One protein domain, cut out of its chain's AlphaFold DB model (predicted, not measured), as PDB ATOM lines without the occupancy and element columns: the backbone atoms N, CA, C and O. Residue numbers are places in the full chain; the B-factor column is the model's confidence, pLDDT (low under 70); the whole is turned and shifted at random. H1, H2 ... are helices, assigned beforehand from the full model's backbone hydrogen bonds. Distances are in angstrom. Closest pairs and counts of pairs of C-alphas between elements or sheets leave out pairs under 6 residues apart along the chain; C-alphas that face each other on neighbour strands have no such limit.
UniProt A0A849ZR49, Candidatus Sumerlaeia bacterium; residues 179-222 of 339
ATOM      1  N   ASP A 179       5.431 -15.724  14.029       46.25
ATOM      2  CA  ASP A 179       6.172 -16.507  15.038       46.25
ATOM      3  C   ASP A 179       5.592 -17.942  15.195       46.25
ATOM      4  O   ASP A 179       6.142 -18.766  15.916       46.25
ATOM      5  N   ASP A 180       4.507 -18.263  14.479       54.91
ATOM      6  CA  ASP A 180       3.745 -19.511  14.562       54.91
ATOM      7  C   ASP A 180       4.176 -20.581  13.533       54.91
ATOM      8  O   ASP A 180       3.395 -21.481  13.228       54.91
ATOM      9  N   LEU A 181       5.392 -20.507  12.970       64.94
ATOM     10  CA  LEU A 181       5.918 -21.590  12.124       64.94
ATOM     11  C   LEU A 181       6.567 -22.665  13.005       64.94
ATOM     12  O   LEU A 181       7.629 -22.448  13.596       64.94
ATOM     13  N   TYR A 182       5.941 -23.838  13.058       81.38
ATOM     14  CA  TYR A 182       6.420 -24.990  13.810       81.38
ATOM     15  C   TYR A 182       7.179 -25.940  12.882       81.38
ATOM     16  O   TYR A 182       6.652 -26.398  11.869       81.38
ATOM     17  N   LEU A 183       8.420 -26.254  13.238       75.81
ATOM     18  CA  LEU A 183       9.318 -27.108  12.470       75.81
ATOM     19  C   LEU A 183       9.570 -28.424  13.199       75.81
ATOM     20  O   LEU A 183       9.582 -28.512  14.427       75.81
ATOM     21  N   CYS A 184       9.796 -29.475  12.421       79.69
ATOM     22  CA  CYS A 184      10.242 -30.747  12.952       79.69
ATOM     23  C   CYS A 184      11.682 -30.603  13.476       79.69
ATOM     24  O   CYS A 184      12.550 -30.200  12.701       79.69
ATOM     25  N   PRO A 185      11.982 -31.016  14.722       83.44
ATOM     26  CA  PRO A 185      13.346 -30.994  15.262       83.44
ATOM     27  C   PRO A 185      14.344 -31.831  14.449       83.44
ATOM     28  O   PRO A 185      15.535 -31.572  14.472       83.44
ATOM     29  N   MET A 186      13.863 -32.834  13.709       79.56
ATOM     30  CA  MET A 186      14.690 -33.659  12.816       79.56
ATOM     31  C   MET A 186      14.779 -33.102  11.386       79.56
ATOM     32  O   MET A 186      15.341 -33.768  10.522       79.56
ATOM     33  N   LEU A 187      14.191 -31.926  11.121       73.81
ATOM     34  CA  LEU A 187      14.198 -31.236   9.822       73.81
ATOM     35  C   LEU A 187      13.735 -32.135   8.659       73.81
ATOM     36  O   LEU A 187      14.310 -32.140   7.573       73.81
ATOM     37  N   CYS A 188      12.688 -32.930   8.893       70.38
ATOM     38  CA  CYS A 188      12.099 -33.781   7.859       70.38
ATOM     39  C   CYS A 188      11.487 -32.936   6.734       70.38
ATOM     40  O   CYS A 188      10.911 -31.879   6.991       70.38
ATOM     41  N   SER A 189      11.550 -33.438   5.499       69.12
ATOM     42  CA  SER A 189      11.144 -32.711   4.289       69.12
ATOM     43  C   SER A 189       9.708 -32.183   4.314       69.12
ATOM     44  O   SER A 189       9.441 -31.150   3.707       69.12
ATOM     45  N   SER A 190       8.786 -32.851   5.014       68.81
ATOM     46  CA  SER A 190       7.389 -32.410   5.144       68.81
ATOM     47  C   SER A 190       6.985 -32.062   6.584       68.81
ATOM     48  O   SER A 190       5.807 -31.921   6.899       68.81
ATOM     49  N   GLY A 191       7.964 -31.875   7.474       75.12
ATOM     50  CA  GLY A 191       7.746 -31.579   8.889       75.12
ATOM     51  C   GLY A 191       7.612 -30.091   9.206       75.12
ATOM     52  O   GLY A 191       8.444 -29.572   9.946       75.12
ATOM     53  N   HIS A 192       6.594 -29.417   8.670       74.94
ATOM     54  CA  HIS A 192       6.266 -28.026   9.013       74.94
ATOM     55  C   HIS A 192       4.755 -27.828   9.185       74.94
ATOM     56  O   HIS A 192       3.967 -28.548   8.574       74.94
ATOM     57  N   SER A 193       4.360 -26.867  10.020       75.19
ATOM     58  CA  SER A 193       2.964 -26.468  10.212       75.19
ATOM     59  C   SER A 193       2.861 -25.024  10.688       75.19
ATOM     60  O   SER A 193       3.740 -24.538  11.399       75.19
ATOM     61  N   ASP A 194       1.746 -24.386  10.343       67.94
ATOM     62  CA  ASP A 194       1.362 -23.048  10.801       67.94
ATOM     63  C   ASP A 194       0.460 -23.116  12.058       67.94
ATOM     64  O   ASP A 194      -0.135 -22.119  12.464       67.94
ATOM     65  N   SER A 195       0.285 -24.312  12.651       69.88
ATOM     66  CA  SER A 195      -0.563 -24.556  13.826       69.88
ATOM     67  C   SER A 195       0.196 -25.221  14.989       69.88
ATOM     68  O   SER A 195       0.881 -26.230  14.795       69.88
ATOM     69  N   PRO A 196       0.040 -24.724  16.234       77.19
ATOM     70  CA  PRO A 196       0.670 -25.317  17.411       77.19
ATOM     71  C   PRO A 196       0.153 -26.726  17.709       77.19
ATOM     72  O   PRO A 196      -1.050 -26.987  17.693       77.19
ATOM     73  N   GLY A 197       1.062 -27.618  18.105       75.50
ATOM     74  CA  GLY A 197       0.716 -28.947  18.623       75.50
ATOM     75  C   GLY A 197       0.437 -30.011  17.558       75.50
ATOM     76  O   GLY A 197       0.044 -31.128  17.908       75.50
ATOM     77  N   GLU A 198       0.663 -29.704  16.281       81.69
ATOM     78  CA  GLU A 198       0.650 -30.702  15.215       81.69
ATOM     79  C   GLU A 198       1.885 -31.614  15.262       81.69
ATOM     80  O   GLU A 198       2.939 -31.280  15.820       81.69
ATOM     81  N   ARG A 199       1.740 -32.813  14.689       86.06
ATOM     82  CA  ARG A 199       2.816 -33.804  14.610       86.06
ATOM     83  C   ARG A 199       3.329 -33.903  13.190       86.06
ATOM     84  O   ARG A 199       2.550 -33.914  12.243       86.06
ATOM     85  N   CYS A 200       4.639 -34.053  13.070       78.81
ATOM     86  CA  CYS A 200       5.311 -34.269  11.806       78.81
ATOM     87  C   CYS A 200       4.750 -35.525  11.107       78.81
ATOM     88  O   CYS A 200       4.772 -36.601  11.713       78.81
ATOM     89  N   PRO A 201       4.292 -35.428   9.848       77.62
ATOM     90  CA  PRO A 201       3.766 -36.571   9.102       77.62
ATOM     91  C   PRO A 201       4.844 -37.616   8.771       77.62
ATOM     92  O   PRO A 201       4.519 -38.794   8.635       77.62
ATOM     93  N   ASP A 202       6.119 -37.212   8.711       79.25
ATOM     94  CA  ASP A 202       7.235 -38.108   8.378       79.25
ATOM     95  C   ASP A 202       7.719 -38.940   9.575       79.25
ATOM     96  O   ASP A 202       7.995 -40.130   9.443       79.25
ATOM     97  N   CYS A 203       7.850 -38.323  10.755       84.50
ATOM     98  CA  CYS A 203       8.473 -38.969  11.922       84.50
ATOM     99  C   CYS A 203       7.575 -39.052  13.165       84.50
ATOM    100  O   CYS A 203       7.954 -39.675  14.155       84.50
ATOM    101  N   GLY A 204       6.395 -38.428  13.144       84.00
ATOM    102  CA  GLY A 204       5.418 -38.472  14.234       84.00
ATOM    103  C   GLY A 204       5.759 -37.636  15.473       84.00
ATOM    104  O   GLY A 204       4.998 -37.670  16.443       84.00
ATOM    105  N   MET A 205       6.871 -36.892  15.472       82.94
ATOM    106  CA  MET A 205       7.245 -35.995  16.572       82.94
ATOM    107  C   MET A 205       6.432 -34.701  16.569       82.94
ATOM    108  O   MET A 205       5.942 -34.273  15.526       82.94
ATOM    109  N   ASN A 206       6.326 -34.057  17.730       87.69
ATOM    110  CA  ASN A 206       5.694 -32.745  17.836       87.69
ATOM    111  C   ASN A 206       6.537 -31.699  17.106       87.69
ATOM    112  O   ASN A 206       7.761 -31.666  17.263       87.69
ATOM    113  N   LEU A 207       5.874 -30.853  16.326       83.75
ATOM    114  CA  LEU A 207       6.516 -29.699  15.718       83.75
ATOM    115  C   LEU A 207       6.770 -28.648  16.810       83.75
ATOM    116  O   LEU A 207       5.887 -28.366  17.624       83.75
ATOM    117  N   LEU A 208       7.990 -28.118  16.852       83.75
ATOM    118  CA  LEU A 208       8.424 -27.113  17.822       83.75
ATOM    119  C   LEU A 208       8.516 -25.739  17.152       83.75
ATOM    120  O   LEU A 208       8.741 -25.681  15.943       83.75
ATOM    121  N   PRO A 209       8.365 -24.641  17.908       80.25
ATOM    122  CA  PRO A 209       8.598 -23.295  17.401       80.25
ATOM    123  C   PRO A 209       9.935 -23.176  16.657       80.25
ATOM    124  O   PRO A 209      10.950 -23.752  17.062       80.25
ATOM    125  N   ARG A 210       9.942 -22.434  15.545       73.25
ATOM    126  CA  ARG A 210      11.129 -22.256  14.697       73.25
ATOM    127  C   ARG A 210      12.352 -21.762  15.471       73.25
ATOM    128  O   ARG A 210      13.459 -22.214  15.194       73.25
ATOM    129  N   ASP A 211      12.180 -20.838  16.406       71.12
ATOM    130  CA  ASP A 211      13.254 -20.308  17.250       71.12
ATOM    131  C   ASP A 211      13.881 -21.388  18.143       71.12
ATOM    132  O   ASP A 211      15.105 -21.440  18.276       71.12
ATOM    133  N   GLU A 212      13.072 -22.306  18.672       79.94
ATOM    134  CA  GLU A 212      13.539 -23.436  19.477       79.94
ATOM    135  C   GLU A 212      14.329 -24.456  18.639       79.94
ATOM    136  O   GLU A 212      15.373 -24.941  19.078       79.94
ATOM    137  N   VAL A 213      13.899 -24.728  17.399       75.44
ATOM    138  CA  VAL A 213      14.628 -25.613  16.469       75.44
ATOM    139  C   VAL A 213      15.938 -24.974  15.997       75.44
ATOM    140  O   VAL A 213      16.975 -25.637  15.970       75.44
ATOM    141  N   LEU A 214      15.934 -23.677  15.678       67.69
ATOM    142  CA  LEU A 214      17.142 -22.949  15.270       67.69
ATOM    143  C   LEU A 214      18.164 -22.822  16.409       67.69
ATOM    144  O   LEU A 214      19.366 -22.854  16.150       67.69
ATOM    145  N   ALA A 215      17.714 -22.730  17.664       73.50
ATOM    146  CA  ALA A 215      18.597 -22.768  18.829       73.50
ATOM    147  C   ALA A 215      19.284 -24.135  19.009       73.50
ATOM    148  O   ALA A 215      20.388 -24.201  19.551       73.50
ATOM    149  N   GLN A 216      18.647 -25.217  18.549       73.19
ATOM    150  CA  GLN A 216      19.191 -26.578  18.601       73.19
ATOM    151  C   GLN A 216      20.102 -26.910  17.405       73.19
ATOM    152  O   GLN A 216      20.914 -27.825  17.521       73.19
ATOM    153  N   HIS A 217      20.021 -26.143  16.309       67.50
ATOM    154  CA  HIS A 217      20.780 -26.348  15.066       67.50
ATOM    155  C   HIS A 217      21.491 -25.071  14.567       67.50
ATOM    156  O   HIS A 217      21.157 -24.538  13.499       67.50
ATOM    157  N   PRO A 218      22.485 -24.551  15.312       59.78
ATOM    158  CA  PRO A 218      23.203 -23.321  14.961       59.78
ATOM    159  C   PRO A 218      23.965 -23.394  13.622       59.78
ATOM    160  O   PRO A 218      24.240 -22.363  13.009       59.78
ATOM    161  N   GLU A 219      24.281 -24.590  13.127       51.91
ATOM    162  CA  GLU A 219      24.918 -24.850  11.830       51.91
ATOM    163  C   GLU A 219      24.080 -24.434  10.606       51.91
ATOM    164  O   GLU A 219      24.645 -24.116   9.561       51.91
ATOM    165  N   LEU A 220      22.751 -24.349  10.727       51.22
ATOM    166  CA  LEU A 220      21.877 -23.879   9.642       51.22
ATOM    167  C   LEU A 220      22.013 -22.371   9.377       51.22
ATOM    168  O   LEU A 220      21.634 -21.882   8.316       51.22
ATOM    169  N   ILE A 221      22.569 -21.628  10.337       50.47
ATOM    170  CA  ILE A 221      22.725 -20.171  10.268       50.47
ATOM    171  C   ILE A 221      23.958 -19.793   9.427       50.47
ATOM    172  O   ILE A 221      23.982 -18.724   8.819       50.47
ATOM    173  N   SER A 222      24.976 -20.662   9.352       40.84
ATOM    174  CA  SER A 222      26.267 -20.354   8.717       40.84
ATOM    175  C   SER A 222      26.362 -20.720   7.232       40.84
ATOM    176  O   SER A 222      27.220 -20.178   6.540       40.84
TER     177      SER A 222
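AT A GLANCE: This is residues 179 to 222 of the 339 residues of a protein of Candidatus Sumerlaeia bacterium (UniProt A0A849ZR49). Little of this domain is regular structure: residues 179 to 209 fold back and forth as a looped body, and two short helices, H1 then H2, follow at one end of the long axis. The printed part has 44 residues, with no named strand. The class is all helix, though the named elements hold only 11 residues. The whole is compact, with a radius of gyration of the C-alphas of 9.7 A and spans of 27 by 21 by 12 A.

HOW THE PARTS SIT: H1, residues 210 to 216, is joined to H2, residues 218 to 221, by a tight link of 1 residue. They are close but not clearly touching; their closest C-alphas, those of Leu 214 and Leu 220, are 7.4 A apart. Every O i to N i+4 pair in H1 is within hydrogen-bond range; H2 is too short for such a pair.

IN THESE COORDINATES: H1 spans 9.9 A from C-alpha 210 at (11.129, -22.256, 14.697). H2 spans 5.7 A and ends with C-alpha 221 at (22.725, -20.171, 10.268).

THE WHOLE: The C-alphas farthest apart, those of Gly 197 and Ser 222, are 28.7 A apart. The printed part has no cut. Mean pLDDT of the printed part is 72.5; 14 residues are under 70, among them 217 to 222.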